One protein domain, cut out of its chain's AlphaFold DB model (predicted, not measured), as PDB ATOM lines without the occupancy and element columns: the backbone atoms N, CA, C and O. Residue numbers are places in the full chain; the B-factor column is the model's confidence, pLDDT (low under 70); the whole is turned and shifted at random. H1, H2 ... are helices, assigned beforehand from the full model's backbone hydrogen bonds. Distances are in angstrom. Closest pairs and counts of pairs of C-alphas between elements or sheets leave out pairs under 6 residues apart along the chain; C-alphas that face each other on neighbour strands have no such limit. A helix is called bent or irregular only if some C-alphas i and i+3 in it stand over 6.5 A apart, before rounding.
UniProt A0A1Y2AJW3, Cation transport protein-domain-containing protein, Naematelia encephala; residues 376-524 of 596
ATOM      1  N   ASP A 376     -10.324  23.933  27.999       67.62
ATOM      2  CA  ASP A 376     -11.165  25.016  27.459       67.62
ATOM      3  C   ASP A 376     -10.540  25.605  26.175       67.62
ATOM      4  O   ASP A 376     -11.251  25.931  25.214       67.62
ATOM      5  N   LEU A 377      -9.205  25.702  26.128       71.06
ATOM      6  CA  LEU A 377      -8.458  26.184  24.966       71.06
ATOM      7  C   LEU A 377      -8.548  25.215  23.772       71.06
ATOM      8  O   LEU A 377      -8.791  25.664  22.644       71.06
ATOM      9  N   GLU A 378      -8.413  23.899  23.992       71.38
ATOM     10  CA  GLU A 378      -8.603  22.895  22.930       71.38
ATOM     11  C   GLU A 378     -10.034  22.942  22.369       71.38
ATOM     12  O   GLU A 378     -10.228  22.929  21.146       71.38
ATOM     13  N   LEU A 379     -11.041  23.082  23.237       71.62
ATOM     14  CA  LEU A 379     -12.448  23.116  22.832       71.62
ATOM     15  C   LEU A 379     -12.791  24.349  21.975       71.62
ATOM     16  O   LEU A 379     -13.500  24.235  20.966       71.62
ATOM     17  N   ILE A 380     -12.252  25.523  22.321       76.38
ATOM     18  CA  ILE A 380     -12.383  26.744  21.508       76.38
ATOM     19  C   ILE A 380     -11.629  26.600  20.181       76.38
ATOM     20  O   ILE A 380     -12.147  27.010  19.139       76.38
ATOM     21  N   GLY A 381     -10.449  25.971  20.182       74.69
ATOM     22  CA  GLY A 381      -9.704  25.662  18.960       74.69
ATOM     23  C   GLY A 381     -10.489  24.758  18.002       74.69
ATOM     24  O   GLY A 381     -10.582  25.046  16.805       74.69
ATOM     25  N   ALA A 382     -11.125  23.705  18.520       76.81
ATOM     26  CA  ALA A 382     -11.985  22.814  17.741       76.81
ATOM     27  C   ALA A 382     -13.199  23.551  17.140       76.81
ATOM     28  O   ALA A 382     -13.546  23.336  15.971       76.81
ATOM     29  N   LEU A 383     -13.813  24.467  17.901       79.19
ATOM     30  CA  LEU A 383     -14.899  25.325  17.420       79.19
ATOM     31  C   LEU A 383     -14.422  26.313  16.340       79.19
ATOM     32  O   LEU A 383     -15.103  26.470  15.323       79.19
ATOM     33  N   GLU A 384     -13.243  26.921  16.497       81.94
ATOM     34  CA  GLU A 384     -12.648  27.811  15.490       81.94
ATOM     35  C   GLU A 384     -12.355  27.065  14.180       81.94
ATOM     36  O   GLU A 384     -12.707  27.549  13.098       81.94
ATOM     37  N   TYR A 385     -11.788  25.857  14.250       82.88
ATOM     38  CA  TYR A 385     -11.541  25.021  13.073       82.88
ATOM     39  C   TYR A 385     -12.838  24.616  12.357       82.88
ATOM     40  O   TYR A 385     -12.939  24.729  11.129       82.88
ATOM     41  N   ARG A 386     -13.868  24.201  13.107       83.25
ATOM     42  CA  ARG A 386     -15.174  23.846  12.534       83.25
ATOM     43  C   ARG A 386     -15.862  25.058  11.899       83.25
ATOM     44  O   ARG A 386     -16.329  24.956  10.766       83.25
ATOM     45  N   ALA A 387     -15.867  26.213  12.565       84.75
ATOM     46  CA  ALA A 387     -16.406  27.455  12.011       84.75
ATOM     47  C   ALA A 387     -15.663  27.887  10.735       84.75
ATOM     48  O   ALA A 387     -16.297  28.259   9.748       84.75
ATOM     49  N   THR A 388     -14.333  27.753  10.709       84.56
ATOM     50  CA  THR A 388     -13.520  27.995   9.504       84.56
ATOM     51  C   THR A 388     -13.884  27.014   8.378       84.56
ATOM     52  O   THR A 388     -13.967  27.405   7.220       84.56
ATOM     53  N   THR A 389     -14.169  25.749   8.700       86.75
ATOM     54  CA  THR A 389     -14.615  24.731   7.725       86.75
ATOM     55  C   THR A 389     -15.966  25.075   7.099       86.75
ATOM     56  O   THR A 389     -16.107  25.002   5.879       86.75
ATOM     57  N   VAL A 390     -16.932  25.531   7.902       87.81
ATOM     58  CA  VAL A 390     -18.229  26.020   7.400       87.81
ATOM     59  C   VAL A 390     -18.052  27.268   6.525       87.81
ATOM     60  O   VAL A 390     -18.672  27.350   5.467       87.81
ATOM     61  N   LEU A 391     -17.171  28.202   6.909       88.38
ATOM     62  CA  LEU A 391     -16.844  29.397   6.118       88.38
ATOM     63  C   LEU A 391     -16.290  29.045   4.726       88.38
ATOM     64  O   LEU A 391     -16.755  29.606   3.737       88.38
ATOM     65  N   THR A 392     -15.327  28.122   4.639       89.50
ATOM     66  CA  THR A 392     -14.734  27.686   3.362       89.50
ATOM     67  C   THR A 392     -15.791  27.117   2.416       89.50
ATOM     68  O   THR A 392     -15.816  27.470   1.239       89.50
ATOM     69  N   ILE A 393     -16.689  26.267   2.927       90.38
ATOM     70  CA  ILE A 393     -17.774  25.676   2.130       90.38
ATOM     71  C   ILE A 393     -18.745  26.764   1.656       90.38
ATOM     72  O   ILE A 393     -19.098  26.782   0.481       90.38
ATOM     73  N   LEU A 394     -19.132  27.691   2.540       89.69
ATOM     74  CA  LEU A 394     -20.029  28.799   2.201       89.69
ATOM     75  C   LEU A 394     -19.429  29.680   1.097       89.69
ATOM     76  O   LEU A 394     -20.102  29.935   0.111       89.69
ATOM     77  N   LEU A 395     -18.153  30.065   1.192       90.25
ATOM     78  CA  LEU A 395     -17.488  30.872   0.159       90.25
ATOM     79  C   LEU A 395     -17.433  30.172  -1.211       90.25
ATOM     80  O   LEU A 395     -17.599  30.827  -2.237       90.25
ATOM     81  N   ILE A 396     -17.251  28.849  -1.243       92.62
ATOM     82  CA  ILE A 396     -17.290  28.064  -2.490       92.62
ATOM     83  C   ILE A 396     -18.715  28.007  -3.059       92.62
ATOM     84  O   ILE A 396     -18.903  28.191  -4.261       92.62
ATOM     85  N   VAL A 397     -19.721  27.777  -2.210       92.69
ATOM     86  CA  VAL A 397     -21.136  27.764  -2.618       92.69
ATOM     87  C   VAL A 397     -21.559  29.136  -3.144       92.69
ATOM     88  O   VAL A 397     -22.137  29.200  -4.224       92.69
ATOM     89  N   HIS A 398     -21.198  30.213  -2.451       92.06
ATOM     90  CA  HIS A 398     -21.426  31.602  -2.842       92.06
ATOM     91  C   HIS A 398     -20.869  31.912  -4.241       92.06
ATOM     92  O   HIS A 398     -21.606  32.361  -5.121       92.06
ATOM     93  N   GLN A 399     -19.585  31.604  -4.463       91.88
ATOM     94  CA  GLN A 399     -18.901  31.791  -5.746       91.88
ATOM     95  C   GLN A 399     -19.636  31.064  -6.883       91.88
ATOM     96  O   GLN A 399     -19.929  31.646  -7.928       91.88
ATOM     97  N   LEU A 400     -19.957  29.781  -6.679       93.94
ATOM     98  CA  LEU A 400     -20.612  28.953  -7.692       93.94
ATOM     99  C   LEU A 400     -22.073  29.363  -7.921       93.94
ATOM    100  O   LEU A 400     -22.534  29.331  -9.058       93.94
ATOM    101  N   PHE A 401     -22.792  29.789  -6.880       93.94
ATOM    102  CA  PHE A 401     -24.170  30.274  -6.968       93.94
ATOM    103  C   PHE A 401     -24.257  31.516  -7.865       93.94
ATOM    104  O   PHE A 401     -25.001  31.517  -8.850       93.94
ATOM    105  N   TRP A 402     -23.453  32.546  -7.574       93.25
ATOM    106  CA  TRP A 402     -23.485  33.815  -8.311       93.25
ATOM    107  C   TRP A 402     -22.816  33.756  -9.690       93.25
ATOM    108  O   TRP A 402     -23.079  34.628 -10.514       93.25
ATOM    109  N   MET A 403     -22.029  32.719  -9.994       93.81
ATOM    110  CA  MET A 403     -21.528  32.474 -11.353       93.81
ATOM    111  C   MET A 403     -22.452  31.588 -12.195       93.81
ATOM    112  O   MET A 403     -22.742  31.917 -13.346       93.81
ATOM    113  N   LEU A 404     -22.926  30.457 -11.664       95.31
ATOM    114  CA  LEU A 404     -23.630  29.448 -12.466       95.31
ATOM    115  C   LEU A 404     -25.112  29.771 -12.684       95.31
ATOM    116  O   LEU A 404     -25.640  29.461 -13.749       95.31
ATOM    117  N   ILE A 405     -25.795  30.406 -11.725       96.12
ATOM    118  CA  ILE A 405     -27.230  30.699 -11.876       96.12
ATOM    119  C   ILE A 405     -27.475  31.844 -12.876       96.12
ATOM    120  O   ILE A 405     -28.261  31.634 -13.804       96.12
ATOM    121  N   PRO A 406     -26.797  33.010 -12.794       96.12
ATOM    122  CA  PRO A 406     -26.981  34.074 -13.784       96.12
ATOM    123  C   PRO A 406     -26.564  33.644 -15.196       96.12
ATOM    124  O   PRO A 406     -27.274  33.935 -16.157       96.12
ATOM    125  N   SER A 407     -25.471  32.881 -15.339       96.12
ATOM    126  CA  SER A 407     -25.026  32.403 -16.658       96.12
ATOM    127  C   SER A 407     -25.975  31.375 -17.271       96.12
ATOM    128  O   SER A 407     -26.233  31.444 -18.472       96.12
ATOM    129  N   ALA A 408     -26.565  30.478 -16.472       96.12
ATOM    130  CA  ALA A 408     -27.604  29.564 -16.945       96.12
ATOM    131  C   ALA A 408     -28.869  30.311 -17.406       96.12
ATOM    132  O   ALA A 408     -29.419  29.983 -18.457       96.12
ATOM    133  N   ILE A 409     -29.307  31.341 -16.669       96.31
ATOM    134  CA  ILE A 409     -30.461  32.178 -17.045       96.31
ATOM    135  C   ILE A 409     -30.217  32.864 -18.398       96.31
ATOM    136  O   ILE A 409     -31.073  32.801 -19.283       96.31
ATOM    137  N   LEU A 410     -29.043  33.476 -18.585       94.94
ATOM    138  CA  LEU A 410     -28.696  34.167 -19.830       94.94
ATOM    139  C   LEU A 410     -28.501  33.203 -21.005       94.94
ATOM    140  O   LEU A 410     -29.021  33.463 -22.089       94.94
ATOM    141  N   ALA A 411     -27.856  32.054 -20.787       94.62
ATOM    142  CA  ALA A 411     -27.690  31.036 -21.821       94.62
ATOM    143  C   ALA A 411     -29.043  30.486 -22.302       94.62
ATOM    144  O   ALA A 411     -29.243  30.307 -23.502       94.62
ATOM    145  N   ILE A 412     -29.999  30.267 -21.390       94.69
ATOM    146  CA  ILE A 412     -31.364  29.847 -21.743       94.69
ATOM    147  C   ILE A 412     -32.105  30.951 -22.513       94.69
ATOM    148  O   ILE A 412     -32.833  30.640 -23.455       94.69
ATOM    149  N   TYR A 413     -31.913  32.226 -22.157       94.06
ATOM    150  CA  TYR A 413     -32.525  33.358 -22.860       94.06
ATOM    151  C   TYR A 413     -31.991  33.522 -24.289       94.06
ATOM    152  O   TYR A 413     -32.780  33.518 -25.236       94.06
ATOM    153  N   PHE A 414     -30.671  33.599 -24.480       92.06
ATOM    154  CA  PHE A 414     -30.084  33.749 -25.818       92.06
ATOM    155  C   PHE A 414     -30.227  32.485 -26.685       92.06
ATOM    156  O   PHE A 414     -30.222  32.586 -27.904       92.06
ATOM    157  N   ALA A 415     -30.454  31.305 -26.096       89.81
ATOM    158  CA  ALA A 415     -30.865  30.101 -26.832       89.81
ATOM    159  C   ALA A 415     -32.362  30.087 -27.235       89.81
ATOM    160  O   ALA A 415     -32.858  29.074 -27.742       89.81
ATOM    161  N   LYS A 416     -33.106  31.172 -26.970       90.88
ATOM    162  CA  LYS A 416     -34.529  31.343 -27.316       90.88
ATOM    163  C   LYS A 416     -34.855  32.663 -28.018       90.88
ATOM    164  O   LYS A 416     -35.843  32.708 -28.748       90.88
ATOM    165  N   VAL A 417     -34.079  33.723 -27.789       89.81
ATOM    166  CA  VAL A 417     -34.356  35.077 -28.293       89.81
ATOM    167  C   VAL A 417     -33.273  35.515 -29.277       89.81
ATOM    168  O   VAL A 417     -32.300  36.169 -28.914       89.81
ATOM    169  N   HIS A 418     -33.511  35.190 -30.548       87.38
ATOM    170  CA  HIS A 418     -32.623  35.463 -31.686       87.38
ATOM    171  C   HIS A 418     -32.519  36.949 -32.087       87.38
ATOM    172  O   HIS A 418     -31.802  37.301 -33.018       87.38
ATOM    173  N   THR A 419     -33.222  37.849 -31.387       86.25
ATOM    174  CA  THR A 419     -33.203  39.305 -31.624       86.25
ATOM    175  C   THR A 419     -31.803  39.916 -31.506       86.25
ATOM    176  O   THR A 419     -31.544  40.954 -32.106       86.25
ATOM    177  N   TRP A 420     -30.909  39.271 -30.752       85.44
ATOM    178  CA  TRP A 420     -29.563  39.761 -30.451       85.44
ATOM    179  C   TRP A 420     -28.450  39.006 -31.195       85.44
ATOM    180  O   TRP A 420     -27.276  39.287 -30.966       85.44
ATOM    181  N   ASP A 421     -28.781  38.064 -32.087       84.81
ATOM    182  CA  ASP A 421     -27.787  37.203 -32.752       84.81
ATOM    183  C   ASP A 421     -26.808  37.998 -33.636       84.81
ATOM    184  O   ASP A 421     -25.660  37.596 -33.826       84.81
ATOM    185  N   THR A 422     -27.215  39.185 -34.097       84.94
ATOM    186  CA  THR A 422     -26.355  40.155 -34.794       84.94
ATOM    187  C   THR A 422     -25.171  40.646 -33.956       84.94
ATOM    188  O   THR A 422     -24.170  41.045 -34.538       84.94
ATOM    189  N   ALA A 423     -25.234  40.585 -32.622       84.69
ATOM    190  CA  ALA A 423     -24.110  40.919 -31.742       84.69
ATOM    191  C   ALA A 423     -23.102  39.761 -31.572       84.69
ATOM    192  O   ALA A 423     -22.016  39.973 -31.041       84.69
ATOM    193  N   PHE A 424     -23.447  38.540 -32.000       87.56
ATOM    194  CA  PHE A 424     -22.612  37.340 -31.836       87.56
ATOM    195  C   PHE A 424     -21.998  36.823 -33.144       87.56
ATOM    196  O   PHE A 424     -21.088  35.995 -33.105       87.56
ATOM    197  N   ILE A 425     -22.494  37.286 -34.290       87.12
ATOM    198  CA  ILE A 425     -22.014  36.929 -35.628       87.12
ATOM    199  C   ILE A 425     -20.929  37.928 -36.070       87.12
ATOM    200  O   ILE A 425     -20.998  39.113 -35.744       87.12
ATOM    201  N   ASP A 426     -19.932  37.455 -36.821       83.88
ATOM    202  CA  ASP A 426     -18.977  38.329 -37.515       83.88
ATOM    203  C   ASP A 426     -19.712  39.192 -38.554       83.88
ATOM    204  O   ASP A 426     -20.371  38.679 -39.460       83.88
ATOM    205  N   ASN A 427     -19.602  40.509 -38.396       77.19
ATOM    206  CA  ASN A 427     -20.198  41.500 -39.292       77.19
ATOM    207  C   ASN A 427     -19.164  42.522 -39.800       77.19
ATOM    208  O   ASN A 427     -19.551  43.492 -40.453       77.19
ATOM    209  N   GLY A 428     -17.882  42.393 -39.440       68.88
ATOM    210  CA  GLY A 428     -16.811  43.348 -39.770       68.88
ATOM    211  C   GLY A 428     -16.953  44.790 -39.234       68.88
ATOM    212  O   GLY A 428     -16.032  45.582 -39.406       68.88
ATOM    213  N   VAL A 429     -18.082  45.154 -38.606       69.06
ATOM    214  CA  VAL A 429     -18.381  46.523 -38.119       69.06
ATOM    215  C   VAL A 429     -18.382  46.625 -36.589       69.06
ATOM    216  O   VAL A 429     -17.863  47.591 -36.042       69.06
ATOM    217  N   TYR A 430     -18.967  45.640 -35.900       69.62
ATOM    218  CA  TYR A 430     -19.148  45.645 -34.435       69.62
ATOM    219  C   TYR A 430     -18.485  44.462 -33.721       69.62
ATOM    220  O   TYR A 430     -18.423  44.441 -32.495       69.62
ATOM    221  N   GLN A 431     -18.073  43.459 -34.494       78.69
ATOM    222  CA  GLN A 431     -17.658  42.145 -34.030       78.69
ATOM    223  C   GLN A 431     -16.814  41.517 -35.146       78.69
ATOM    224  O   GLN A 431     -17.306  41.412 -36.275       78.69
ATOM    225  N   ALA A 432     -15.570  41.139 -34.845       78.06
ATOM    226  CA  ALA A 432     -14.607  40.598 -35.819       78.06
ATOM    227  C   ALA A 432     -14.532  39.053 -35.850       78.06
ATOM    228  O   ALA A 432     -13.850  38.466 -36.690       78.06
ATOM    229  N   GLY A 433     -15.236  38.375 -34.939       80.62
ATOM    230  CA  GLY A 433     -15.283  36.919 -34.847       80.62
ATOM    231  C   GLY A 433     -16.618  36.401 -34.311       80.62
ATOM    232  O   GLY A 433     -17.235  36.991 -33.423       80.62
ATOM    233  N   THR A 434     -17.076  35.269 -34.853       85.62
ATOM    234  CA  THR A 434     -18.355  34.652 -34.465       85.62
ATOM    235  C   THR A 434     -18.226  33.866 -33.157       85.62
ATOM    236  O   THR A 434     -17.339  33.020 -33.022       85.62
ATOM    237  N   ILE A 435     -19.136  34.096 -32.206       88.25
ATOM    238  CA  ILE A 435     -19.092  33.546 -30.839       88.25
ATOM    239  C   ILE A 435     -20.386  32.795 -30.513       88.25
ATOM    240  O   ILE A 435     -21.473  33.175 -30.937       88.25
ATOM    241  N   SER A 436     -20.301  31.723 -29.718       90.50
ATOM    242  CA  SER A 436     -21.495  31.035 -29.216       90.50
ATOM    243  C   SER A 436     -22.114  31.782 -28.026       90.50
ATOM    244  O   SER A 436     -21.444  32.062 -27.027       90.50
ATOM    245  N   SER A 437     -23.419  32.070 -28.090       89.94
ATOM    246  CA  SER A 437     -24.106  32.861 -27.054       89.94
ATOM    247  C   SER A 437     -24.108  32.190 -25.668       89.94
ATOM    248  O   SER A 437     -24.104  32.877 -24.645       89.94
ATOM    249  N   THR A 438     -24.005  30.857 -25.603       92.12
ATOM    250  CA  THR A 438     -23.781  30.101 -24.356       92.12
ATOM    251  C   THR A 438     -22.434  30.431 -23.705       92.12
ATOM    252  O   THR A 438     -22.369  30.611 -22.490       92.12
ATOM    253  N   TRP A 439     -21.357  30.532 -24.492       93.88
ATOM    254  CA  TRP A 439     -20.026  30.879 -23.982       93.88
ATOM    255  C   TRP A 439     -19.963  32.352 -23.573       93.88
ATOM    256  O   TRP A 439     -19.489  32.652 -22.478       93.88
ATOM    257  N   TYR A 440     -20.560  33.242 -24.377       93.69
ATOM    258  CA  TYR A 440     -20.803  34.639 -24.003       93.69
ATOM    259  C   TYR A 440     -21.508  34.758 -22.645       93.69
ATOM    260  O   TYR A 440     -21.004  35.426 -21.746       93.69
ATOM    261  N   SER A 441     -22.621  34.046 -22.456       95.12
ATOM    262  CA  SER A 441     -23.421  34.084 -21.222       95.12
ATOM    263  C   SER A 441     -22.640  33.666 -19.972       95.12
ATOM    264  O   SER A 441     -22.873  34.203 -18.891       95.12
ATOM    265  N   PHE A 442     -21.707  32.717 -20.103       95.69
ATOM    266  CA  PHE A 442     -20.840  32.293 -19.003       95.69
ATOM    267  C   PHE A 442     -19.694  33.281 -18.754       95.69
ATOM    268  O   PHE A 442     -19.512  33.738 -17.624       95.69
ATOM    269  N   PHE A 443     -18.965  33.661 -19.804       95.44
ATOM    270  CA  PHE A 443     -17.836  34.589 -19.717       95.44
ATOM    271  C   PHE A 443     -18.263  35.959 -19.176       95.44
ATOM    272  O   PHE A 443     -17.629  36.480 -18.260       95.44
ATOM    273  N   GLN A 444     -19.368  36.518 -19.684       94.38
ATOM    274  CA  GLN A 444     -19.881  37.830 -19.283       94.38
ATOM    275  C   GLN A 444     -20.259  37.860 -17.794       94.38
ATOM    276  O   GLN A 444     -19.963  38.830 -17.104       94.38
ATOM    277  N   VAL A 445     -20.842  36.778 -17.266       95.44
ATOM    278  CA  VAL A 445     -21.194  36.652 -15.839       95.44
ATOM    279  C   VAL A 445     -19.965  36.463 -14.949       95.44
ATOM    280  O   VAL A 445     -19.905  37.041 -13.864       95.44
ATOM    281  N   VAL A 446     -18.964  35.697 -15.389       94.62
ATOM    282  CA  VAL A 446     -17.700  35.563 -14.642       94.62
ATOM    283  C   VAL A 446     -16.931  36.885 -14.633       94.62
ATOM    284  O   VAL A 446     -16.434  37.294 -13.583       94.62
ATOM    285  N   SER A 447     -16.888  37.593 -15.765       93.88
ATOM    286  CA  SER A 447     -16.316  38.939 -15.875       93.88
ATOM    287  C   SER A 447     -17.057  39.950 -14.994       93.88
ATOM    288  O   SER A 447     -16.424  40.747 -14.308       93.88
ATOM    289  N   ALA A 448     -18.388  39.854 -14.914       93.44
ATOM    290  CA  ALA A 448     -19.214  40.664 -14.025       93.44
ATOM    291  C   ALA A 448     -18.924  40.400 -12.542       93.44
ATOM    292  O   ALA A 448     -18.662  41.343 -11.799       93.44
ATOM    293  N   TYR A 449     -18.911  39.132 -12.112       93.50
ATOM    294  CA  TYR A 449     -18.621  38.771 -10.720       93.50
ATOM    295  C   TYR A 449     -17.216  39.208 -10.303       93.50
ATOM    296  O   TYR A 449     -17.038  39.880  -9.286       93.50
ATOM    297  N   THR A 450     -16.214  38.856 -11.112       92.62
ATOM    298  CA  THR A 450     -14.828  39.273 -10.858       92.62
ATOM    299  C   THR A 450     -14.666  40.789 -10.973       92.62
ATOM    300  O   THR A 450     -13.705  41.335 -10.451       92.62
ATOM    301  N   SER A 451     -15.625  41.501 -11.578       91.56
ATOM    302  CA  SER A 451     -15.484  42.912 -11.940       91.56
ATOM    303  C   SER A 451     -14.222  43.130 -12.772       91.56
ATOM    304  O   SER A 451     -13.410  43.993 -12.478       91.56
ATOM    305  N   CYS A 452     -14.039  42.291 -13.794       90.94
ATOM    306  CA  CYS A 452     -12.955  42.456 -14.750       90.94
ATOM    307  C   CYS A 452     -13.343  43.434 -15.865       90.94
ATOM    308  O   CYS A 452     -12.537  44.273 -16.222       90.94
ATOM    309  N   GLY A 453     -14.551  43.341 -16.426       88.75
ATOM    310  CA  GLY A 453     -15.019  44.231 -17.500       88.75
ATOM    311  C   GLY A 453     -14.674  43.785 -18.923       88.75
ATOM    312  O   GLY A 453     -15.289  44.261 -19.873       88.75
ATOM    313  N   LEU A 454     -13.781  42.799 -19.091       91.69
ATOM    314  CA  LEU A 454     -13.586  42.126 -20.380       91.69
ATOM    315  C   LEU A 454     -14.918  41.533 -20.869       91.69
ATOM    316  O   LEU A 454     -15.579  40.809 -20.120       91.69
ATOM    317  N   SER A 455     -15.281  41.779 -22.125       92.75
ATOM    318  CA  SER A 455     -16.416  41.134 -22.792       92.75
ATOM    319  C   SER A 455     -15.957  40.413 -24.052       92.75
ATOM    320  O   SER A 455     -14.974  40.802 -24.674       92.75
ATOM    321  N   LEU A 456     -16.674  39.351 -24.421       92.00
ATOM    322  CA  LEU A 456     -16.476  38.633 -25.682       92.00
ATOM    323  C   LEU A 456     -17.093  39.372 -26.885       92.00
ATOM    324  O   LEU A 456     -16.714  39.097 -28.020       92.00
ATOM    325  N   VAL A 457     -18.037  40.286 -26.648       91.25
ATOM    326  CA  VAL A 457     -18.522  41.209 -27.682       91.25
ATOM    327  C   VAL A 457     -17.614  42.433 -27.669       91.25
ATOM    328  O   VAL A 457     -17.432  43.047 -26.615       91.25
ATOM    329  N   ASP A 458     -17.031  42.777 -28.816       89.19
ATOM    330  CA  ASP A 458     -15.924  43.745 -28.878       89.19
ATOM    331  C   ASP A 458     -16.367  45.172 -28.485       89.19
ATOM    332  O   ASP A 458     -15.583  45.945 -27.937       89.19
ATOM    333  N   ILE A 459     -17.654  45.493 -28.675       88.44
ATOM    334  CA  ILE A 459     -18.314  46.738 -28.228       88.44
ATOM    335  C   ILE A 459     -19.061  46.605 -26.877       88.44
ATOM    336  O   ILE A 459     -19.999  47.351 -26.589       88.44
ATOM    337  N   LEU A 460     -18.644  45.655 -26.032       90.31
ATOM    338  CA  LEU A 460     -19.127  45.427 -24.663       90.31
ATOM    339  C   LEU A 460     -20.667  45.329 -24.553       90.31
ATOM    340  O   LEU A 460     -21.279  44.455 -25.167       90.31
ATOM    341  N   MET A 461     -21.308  46.176 -23.734       90.56
ATOM    342  CA  MET A 461     -22.756  46.123 -23.474       90.56
ATOM    343  C   MET A 461     -23.576  47.014 -24.420       90.56
ATOM    344  O   MET A 461     -24.805  46.936 -24.399       90.56
ATOM    345  N   VAL A 462     -22.934  47.821 -25.276       90.00
ATOM    346  CA  VAL A 462     -23.600  48.785 -26.175       90.00
ATOM    347  C   VAL A 462     -24.704  48.173 -27.060       90.00
ATOM    348  O   VAL A 462     -25.796  48.743 -27.094       90.00
ATOM    349  N   PRO A 463     -24.538  47.006 -27.723       89.38
ATOM    350  CA  PRO A 463     -25.602  46.451 -28.563       89.38
ATOM    351  C   PRO A 463     -26.759  45.854 -27.743       89.38
ATOM    352  O   PRO A 463     -27.777  45.464 -28.306       89.38
ATOM    353  N   PHE A 464     -26.628  45.803 -26.413       89.56
ATOM    354  CA  PHE A 464     -27.608  45.250 -25.482       89.56
ATOM    355  C   PHE A 464     -28.313  46.321 -24.628       89.56
ATOM    356  O   PHE A 464     -28.969  45.963 -23.651       89.56
ATOM    357  N   GLN A 465     -28.235  47.609 -24.991       89.06
ATOM    358  CA  GLN A 465     -28.862  48.734 -24.264       89.06
ATOM    359  C   GLN A 465     -30.336  48.502 -23.877       89.06
ATOM    360  O   GLN A 465     -30.737  48.819 -22.761       89.06
ATOM    361  N   ASN A 466     -31.126  47.885 -24.761       88.88
ATOM    362  CA  ASN A 466     -32.548  47.587 -24.523       88.88
ATOM    363  C   ASN A 466     -32.800  46.150 -24.006       88.88
ATOM    364  O   ASN A 466     -33.940  45.687 -23.937       88.88
ATOM    365  N   CYS A 467     -31.749  45.404 -23.652       90.75
ATOM    366  CA  CYS A 467     -31.831  44.023 -23.172       90.75
ATOM    367  C   CYS A 467     -31.923  43.980 -21.638       90.75
ATOM    368  O   CYS A 467     -30.991  43.555 -20.949       90.75
ATOM    369  N   TYR A 468     -33.066  44.407 -21.086       92.06
ATOM    370  CA  TYR A 468     -33.273  44.514 -19.632       92.06
ATOM    371  C   TYR A 468     -32.876  43.255 -18.847       92.06
ATOM    372  O   TYR A 468     -32.330  43.364 -17.752       92.06
ATOM    373  N   LEU A 469     -33.145  42.055 -19.386       93.44
ATOM    374  CA  LEU A 469     -32.800  40.807 -18.703       93.44
ATOM    375  C   LEU A 469     -31.285  40.679 -18.521       93.44
ATOM    376  O   LEU A 469     -30.850  40.343 -17.426       93.44
ATOM    377  N   LEU A 470     -30.490  40.982 -19.551       92.94
ATOM    378  CA  LEU A 470     -29.031  40.958 -19.461       92.94
ATOM    379  C   LEU A 470     -28.537  41.951 -18.407       92.94
ATOM    380  O   LEU A 470     -27.790  41.573 -17.510       92.94
ATOM    381  N   ILE A 471     -29.024  43.190 -18.475       93.00
ATOM    382  CA  ILE A 471     -28.632  44.279 -17.577       93.00
ATOM    383  C   ILE A 471     -28.933  43.914 -16.114       93.00
ATOM    384  O   ILE A 471     -28.028  43.887 -15.278       93.00
ATOM    385  N   TYR A 472     -30.182  43.562 -15.793       93.50
ATOM    386  CA  TYR A 472     -30.563  43.244 -14.415       93.50
ATOM    387  C   TYR A 472     -29.953  41.933 -13.905       93.50
ATOM    388  O   TYR A 472     -29.615  41.858 -12.725       93.50
ATOM    389  N   VAL A 473     -29.760  40.918 -14.755       94.88
ATOM    390  CA  VAL A 473     -29.122  39.653 -14.346       94.88
ATOM    391  C   VAL A 473     -27.614  39.813 -14.124       94.88
ATOM    392  O   VAL A 473     -27.082  39.097 -13.281       94.88
ATOM    393  N   LEU A 474     -26.932  40.760 -14.788       93.12
ATOM    394  CA  LEU A 474     -25.512  41.073 -14.543       93.12
ATOM    395  C   LEU A 474     -25.274  41.975 -13.321       93.12
ATOM    396  O   LEU A 474     -24.251  41.830 -12.652       93.12
ATOM    397  N   ILE A 475     -26.226  42.841 -12.963       92.12
ATOM    398  CA  ILE A 475     -26.131  43.686 -11.758       92.12
ATOM    399  C   ILE A 475     -25.976  42.846 -10.477       92.12
ATOM    400  O   ILE A 475     -25.244  43.238  -9.567       92.12
ATOM    401  N   PHE A 476     -26.605  41.669 -10.404       91.69
ATOM    402  CA  PHE A 476     -26.464  40.779  -9.247       91.69
ATOM    403  C   PHE A 476     -25.038  40.232  -9.042       91.69
ATOM    404  O   PHE A 476     -24.519  40.447  -7.951       91.69
ATOM    405  N   PRO A 477     -24.364  39.573 -10.010       92.69
ATOM    406  CA  PRO A 477     -22.972  39.157  -9.856       92.69
ATOM    407  C   PRO A 477     -22.004  40.338  -9.696       92.69
ATOM    408  O   PRO A 477     -21.118  40.224  -8.854       92.69
ATOM    409  N   MET A 478     -22.195  41.477 -10.386       91.38
ATOM    410  CA  MET A 478     -21.378  42.694 -10.164       91.38
ATOM    411  C   MET A 478     -21.377  43.119  -8.689       91.38
ATOM    412  O   MET A 478     -20.335  43.439  -8.120       91.38
ATOM    413  N   LEU A 479     -22.552  43.086  -8.052       90.19
ATOM    414  CA  LEU A 479     -22.706  43.404  -6.636       90.19
ATOM    415  C   LEU A 479     -22.255  42.261  -5.710       90.19
ATOM    416  O   LEU A 479     -21.614  42.525  -4.698       90.19
ATOM    417  N   ALA A 480     -22.587  41.005  -6.014       90.25
ATOM    418  CA  ALA A 480     -22.286  39.866  -5.145       90.25
ATOM    419  C   ALA A 480     -20.787  39.547  -5.077       90.25
ATOM    420  O   ALA A 480     -20.293  39.189  -4.008       90.25
ATOM    421  N   GLY A 481     -20.079  39.729  -6.194       88.12
ATOM    422  CA  GLY A 481     -18.624  39.716  -6.255       88.12
ATOM    423  C   GLY A 481     -18.004  41.001  -5.701       88.12
ATOM    424  O   GLY A 481     -18.484  41.578  -4.720       88.12
ATOM    425  N   ASN A 482     -16.905  41.448  -6.312       85.12
ATOM    426  CA  ASN A 482     -15.935  42.350  -5.672       85.12
ATOM    427  C   ASN A 482     -16.488  43.680  -5.127       85.12
ATOM    428  O   ASN A 482     -15.908  44.212  -4.177       85.12
ATOM    429  N   GLN A 483     -17.610  44.202  -5.637       85.62
ATOM    430  CA  GLN A 483     -18.214  45.422  -5.088       85.62
ATOM    431  C   GLN A 483     -18.815  45.240  -3.683       85.62
ATOM    432  O   GLN A 483     -18.701  46.144  -2.850       85.62
ATOM    433  N   ALA A 484     -19.504  44.124  -3.410       86.44
ATOM    434  CA  ALA A 484     -20.321  43.989  -2.202       86.44
ATOM    435  C   ALA A 484     -20.442  42.566  -1.607       86.44
ATOM    436  O   ALA A 484     -21.367  42.330  -0.821       86.44
ATOM    437  N   ILE A 485     -19.451  41.682  -1.815       86.56
ATOM    438  CA  ILE A 485     -19.202  40.463  -0.996       86.56
ATOM    439  C   ILE A 485     -19.653  40.604   0.483       86.56
ATOM    440  O   ILE A 485     -20.455  39.784   0.938       86.56
ATOM    441  N   PRO A 486     -19.220  41.629   1.264       84.69
ATOM    442  CA  PRO A 486     -19.620  41.801   2.671       84.69
ATOM    443  C   PRO A 486     -21.133  41.888   2.938       84.69
ATOM    444  O   PRO A 486     -21.573  41.595   4.054       84.69
ATOM    445  N   LEU A 487     -21.929  42.318   1.957       87.56
ATOM    446  CA  LEU A 487     -23.385  42.429   2.058       87.56
ATOM    447  C   LEU A 487     -24.029  41.068   1.769       87.56
ATOM    448  O   LEU A 487     -24.773  40.547   2.602       87.56
ATOM    449  N   PHE A 488     -23.708  40.475   0.616       87.88
ATOM    450  CA  PHE A 488     -24.326  39.232   0.150       87.88
ATOM    451  C   PHE A 488     -23.968  38.048   1.051       87.88
ATOM    452  O   PHE A 488     -24.866  37.334   1.495       87.88
ATOM    453  N   LEU A 489     -22.696  37.923   1.444       85.38
ATOM    454  CA  LEU A 489     -22.235  36.927   2.416       85.38
ATOM    455  C   LEU A 489     -23.007  37.023   3.746       85.38
ATOM    456  O   LEU A 489     -23.288  36.008   4.385       85.38
ATOM    457  N   ARG A 490     -23.387  38.237   4.179       83.38
ATOM    458  CA  ARG A 490     -24.191  38.417   5.397       83.38
ATOM    459  C   ARG A 490     -25.629  37.938   5.211       83.38
ATOM    460  O   ARG A 490     -26.163  37.300   6.117       83.38
ATOM    461  N   VAL A 491     -26.255  38.270   4.083       84.88
ATOM    462  CA  VAL A 491     -27.626  37.837   3.766       84.88
ATOM    463  C   VAL A 491     -27.686  36.311   3.668       84.88
ATOM    464  O   VAL A 491     -28.583  35.701   4.246       84.88
ATOM    465  N   GLU A 492     -26.687  35.694   3.043       84.62
ATOM    466  CA  GLU A 492     -26.540  34.242   2.932       84.62
ATOM    467  C   GLU A 492     -26.316  33.570   4.297       84.62
ATOM    468  O   GLU A 492     -27.044  32.644   4.654       84.62
ATOM    469  N   LEU A 493     -25.403  34.089   5.128       83.25
ATOM    470  CA  LEU A 493     -25.225  33.630   6.513       83.25
ATOM    471  C   LEU A 493     -26.513  33.749   7.338       83.25
ATOM    472  O   LEU A 493     -26.858  32.836   8.092       83.25
ATOM    473  N   TRP A 494     -27.244  34.858   7.203       83.00
ATOM    474  CA  TRP A 494     -28.523  35.055   7.883       83.00
ATOM    475  C   TRP A 494     -29.562  34.030   7.417       83.00
ATOM    476  O   TRP A 494     -30.185  33.388   8.266       83.00
ATOM    477  N   LEU A 495     -29.688  33.810   6.104       83.62
ATOM    478  CA  LEU A 495     -30.569  32.800   5.515       83.62
ATOM    479  C   LEU A 495     -30.225  31.397   6.040       83.62
ATOM    480  O   LEU A 495     -31.109  30.680   6.509       83.62
ATOM    481  N   LEU A 496     -28.942  31.033   6.071       83.31
ATOM    482  CA  LEU A 496     -28.476  29.760   6.627       83.31
ATOM    483  C   LEU A 496     -28.839  29.611   8.115       83.31
ATOM    484  O   LEU A 496     -29.324  28.552   8.507       83.31
ATOM    485  N   THR A 497     -28.750  30.666   8.937       79.88
ATOM    486  CA  THR A 497     -29.247  30.616  10.335       79.88
ATOM    487  C   THR A 497     -30.775  30.529  10.476       79.88
ATOM    488  O   THR A 497     -31.269  30.326  11.585       79.88
ATOM    489  N   LYS A 498     -31.544  30.669   9.386       82.25
ATOM    490  CA  LYS A 498     -32.989  30.370   9.345       82.25
ATOM    491  C   LYS A 498     -33.289  28.960   8.833       82.25
ATOM    492  O   LYS A 498     -34.287  28.381   9.251       82.25
ATOM    493  N   LEU A 499     -32.440  28.423   7.955       84.00
ATOM    494  CA  LEU A 499     -32.581  27.090   7.358       84.00
ATOM    495  C   LEU A 499     -32.027  25.964   8.251       84.00
ATOM    496  O   LEU A 499     -32.544  24.849   8.230       84.00
ATOM    497  N   VAL A 500     -30.987  26.233   9.047       85.19
ATOM    498  CA  VAL A 500     -30.382  25.240   9.949       85.19
ATOM    499  C   VAL A 500     -31.318  24.908  11.119       85.19
ATOM    500  O   VAL A 500     -31.858  25.785  11.794       85.19
ATOM    501  N   LYS A 501     -31.475  23.607  11.396       82.19
ATOM    502  CA  LYS A 501     -32.257  23.093  12.530       82.19
ATOM    503  C   LYS A 501     -31.678  23.587  13.865       82.19
ATOM    504  O   LYS A 501     -30.494  23.390  14.139       82.19
ATOM    505  N   LYS A 502     -32.544  24.151  14.714       74.50
ATOM    506  CA  LYS A 502     -32.212  24.581  16.084       74.50
ATOM    507  C   LYS A 502     -31.567  23.441  16.883       74.50
ATOM    508  O   LYS A 502     -32.093  22.327  16.877       74.50
ATOM    509  N   GLY A 503     -30.470  23.733  17.579       67.69
ATOM    510  CA  GLY A 503     -29.692  22.753  18.347       67.69
ATOM    511  C   GLY A 503     -28.718  21.912  17.512       67.69
ATOM    512  O   GLY A 503     -28.290  20.856  17.964       67.69
ATOM    513  N   SER A 504     -28.383  22.335  16.288       82.56
ATOM    514  CA  SER A 504     -27.347  21.690  15.469       82.56
ATOM    515  C   SER A 504     -25.950  22.245  15.773       82.56
ATOM    516  O   SER A 504     -25.783  23.452  15.933       82.56
ATOM    517  N   GLU A 505     -24.927  21.391  15.696       77.88
ATOM    518  CA  GLU A 505     -23.503  21.770  15.667       77.88
ATOM    519  C   GLU A 505     -23.194  22.885  14.642       77.88
ATOM    520  O   GLU A 505     -22.303  23.714  14.851       77.88
ATOM    521  N   LEU A 506     -23.944  22.933  13.531       76.94
ATOM    522  CA  LEU A 506     -23.842  23.991  12.521       76.94
ATOM    523  C   LEU A 506     -24.403  25.329  13.020       76.94
ATOM    524  O   LEU A 506     -23.843  26.371  12.699       76.94
ATOM    525  N   GLU A 507     -25.462  25.325  13.834       81.94
ATOM    526  CA  GLU A 507     -26.035  26.541  14.428       81.94
ATOM    527  C   GLU A 507     -25.047  27.171  15.425       81.94
ATOM    528  O   GLU A 507     -24.809  28.379  15.388       81.94
ATOM    529  N   VAL A 508     -24.409  26.338  16.256       77.69
ATOM    530  CA  VAL A 508     -23.327  26.731  17.179       77.69
ATOM    531  C   VAL A 508     -22.159  27.347  16.398       77.69
ATOM    532  O   VAL A 508     -21.730  28.465  16.692       77.69
ATOM    533  N   SER A 509     -21.707  26.666  15.339       80.94
ATOM    534  CA  SER A 509     -20.597  27.115  14.481       80.94
ATOM    535  C   SER A 509     -20.904  28.429  13.750       80.94
ATOM    536  O   SER A 509     -20.041  29.302  13.666       80.94
ATOM    537  N   LEU A 510     -22.135  28.610  13.254       76.94
ATOM    538  CA  LEU A 510     -22.581  29.842  12.593       76.94
ATOM    539  C   LEU A 510     -22.711  31.014  13.579       76.94
ATOM    540  O   LEU A 510     -22.327  32.136  13.248       76.94
ATOM    541  N   HIS A 511     -23.195  30.783  14.805       78.69
ATOM    542  CA  HIS A 511     -23.235  31.824  15.840       78.69
ATOM    543  C   HIS A 511     -21.837  32.232  16.325       78.69
ATOM    544  O   HIS A 511     -21.605  33.426  16.543       78.69
ATOM    545  N   PHE A 512     -20.899  31.285  16.434       77.38
ATOM    546  CA  PHE A 512     -19.487  31.585  16.682       77.38
ATOM    547  C   PHE A 512     -18.908  32.443  15.552       77.38
ATOM    548  O   PHE A 512     -18.384  33.527  15.804       77.38
ATOM    549  N   LEU A 513     -19.090  32.008  14.301       77.88
ATOM    550  CA  LEU A 513     -18.613  32.691  13.097       77.88
ATOM    551  C   LEU A 513     -19.140  34.127  12.984       77.88
ATOM    552  O   LEU A 513     -18.380  35.045  12.682       77.88
ATOM    553  N   LEU A 514     -20.423  34.352  13.274       74.06
ATOM    554  CA  LEU A 514     -21.021  35.691  13.258       74.06
ATOM    555  C   LEU A 514     -20.511  36.588  14.400       74.06
ATOM    556  O   LEU A 514     -20.429  37.805  14.223       74.06
ATOM    557  N   THR A 515     -20.143  36.007  15.546       70.94
ATOM    558  CA  THR A 515     -19.645  36.744  16.724       70.94
ATOM    559  C   THR A 515     -18.155  37.076  16.607       70.94
ATOM    560  O   THR A 515     -17.758  38.216  16.841       70.94
ATOM    561  N   HIS A 516     -17.333  36.122  16.163       70.25
ATOM    562  CA  HIS A 516     -15.875  36.249  16.002       70.25
ATOM    563  C   HIS A 516     -15.468  36.543  14.546       70.25
ATOM    564  O   HIS A 516     -14.327  36.329  14.146       70.25
ATOM    565  N   SER A 517     -16.411  37.070  13.762       69.44
ATOM    566  CA  SER A 517     -16.312  37.404  12.336       69.44
ATOM    567  C   SER A 517     -14.929  37.859  11.860       69.44
ATOM    568  O   SER A 517     -14.284  37.130  11.109       69.44
ATOM    569  N   ARG A 518     -14.413  38.997  12.348       68.69
ATOM    570  CA  ARG A 518     -13.114  39.548  11.903       68.69
ATOM    571  C   ARG A 518     -11.870  38.751  12.338       68.69
ATOM    572  O   ARG A 518     -10.785  39.047  11.847       68.69
ATOM    573  N   ARG A 519     -11.993  37.753  13.228       69.81
ATOM    574  CA  ARG A 519     -10.929  36.759  13.504       69.81
ATOM    575  C   ARG A 519     -10.888  35.689  12.411       69.81
ATOM    576  O   ARG A 519      -9.817  35.154  12.141       69.81
ATOM    577  N   LEU A 520     -12.022  35.380  11.782       70.50
ATOM    578  CA  LEU A 520     -12.186  34.293  10.810       70.50
ATOM    579  C   LEU A 520     -12.117  34.775   9.353       70.50
ATOM    580  O   LEU A 520     -11.372  34.196   8.565       70.50
ATOM    581  N   PHE A 521     -12.840  35.846   9.013       79.06
ATOM    582  CA  PHE A 521     -12.926  36.402   7.661       79.06
ATOM    583  C   PHE A 521     -12.843  37.930   7.671       79.06
ATOM    584  O   PHE A 521     -13.571  38.593   8.408       79.06
ATOM    585  N   LEU A 522     -11.985  38.506   6.825       75.75
ATOM    586  CA  LEU A 522     -11.752  39.955   6.805       75.75
ATOM    587  C   LEU A 522     -12.966  40.745   6.284       75.75
ATOM    588  O   LEU A 522     -13.255  41.820   6.804       75.75
ATOM    589  N   TYR A 523     -13.699  40.188   5.316       77.62
ATOM    590  CA  TYR A 523     -14.860  40.832   4.687       77.62
ATOM    591  C   TYR A 523     -16.182  40.571   5.430       77.62
ATOM    592  O   TYR A 523     -17.202  41.160   5.084       77.62
ATOM    593  N   LEU A 524     -16.202  39.749   6.487       77.19
ATOM    594  CA  LEU A 524     -17.384  39.642   7.346       77.19
ATOM    595  C   LEU A 524     -17.351  40.760   8.398       77.19
ATOM    596  O   LEU A 524     -16.831  40.600   9.501       77.19
TER     597      LEU A 524
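What this domain is: This is residues 376 to 524 of the 596 residues of the protein "Cation transport protein-domain-containing protein" of Naematelia encephala (UniProt A0A1Y2AJW3). One long helix, H1, is the spine of a rod; H3 and H4 pack along the part of it that ends at residue 414 and make a bundle of three with it. From there H5 and H6 lead back along the spine, and H6 crosses it near residues 383 to 391, while H2 and the loop of residues 424 to 436 lie at the far end of the rod. The printed part has 149 residues with seven named helices, H1 to H7 in order, and no named strand: it is all helix. The whole is loose, with a radius of gyration of the C-alphas of 20.1 A and spans of 70 by 26 by 20 A.

How they stand to each other: Begin with H1, residues 376 to 414, one of two hubs. With its residues 402 to 414 alone it touches H3, residues 437 to 450; the closest C-alphas, of Ala 411 and Thr 438, are 4.8 A apart, and the two run opposite ways at 38 degrees, only just a steep tilt. With residues 399 to 410 alone it touches the other hub, H4, residues 468 to 483, opposite ways at a shallow tilt of 23 degrees; look at C-alphas 402 and 477, the closest, 5.6 A apart. H3 touches H4 with residues 445 to 450 alone, C-alphas 449 and 477 being closest at 4.5 A. H5, residues 485 to 499, and H4 only just touch, only at the corner, with C-alphas 480 and 488 closest at 5.7 A. Look next at H6, residues 505 to 515: it touches H1 about perpendicular, at 90 degrees, with C-alphas 387 and 509 closest at 4.9 A. H5 and H6 form a helical hairpin and only just touch, with C-alphas 497 and 507 closest at 6.6 A. H7, residues 517 to 520, is near H1 and H6; H2, residues 418 to 423, touches no helix. Every O i to N i+4 pair is within hydrogen-bond range in H6, against 33 of 35 in H1, 9 of 10 in H3, 8 of 12 in H4, 10 of 11 in H5 and 0 of 2 in H2, where 2 of 3 O i to N i+3 pairs are; H7 is too short for an i+4 pair.

Where its parts are: Find C-alpha 376 at (-11.165, 25.016, 27.459); from there H1 runs 57.2 A to C-alpha 414 at (-30.084, 33.749, -25.818). H2 is irregular, C-alphas 419 and 422 being 7.6 A apart. H3 is 19.7 A long, H5 20.7 A and H6 15.5 A. H4, 21.0 A, has a kink of 26 degrees near residue 477 and is only just irregular, with C-alphas 479 and 482 at 6.9 A. H7 ends at C-alpha 520, (-12.186, 34.293, 10.810).

The domain as a whole: The two C-alphas farthest apart, of Asp 376 and Gly 428, are 69.9 A apart. The printed part has no cut; its long links are H2 to H3 and H3 to H4. Look for pLDDT under 70 at residues 376, 428 to 430, 503 and 517 to 519; the mean of the printed part is 86.0.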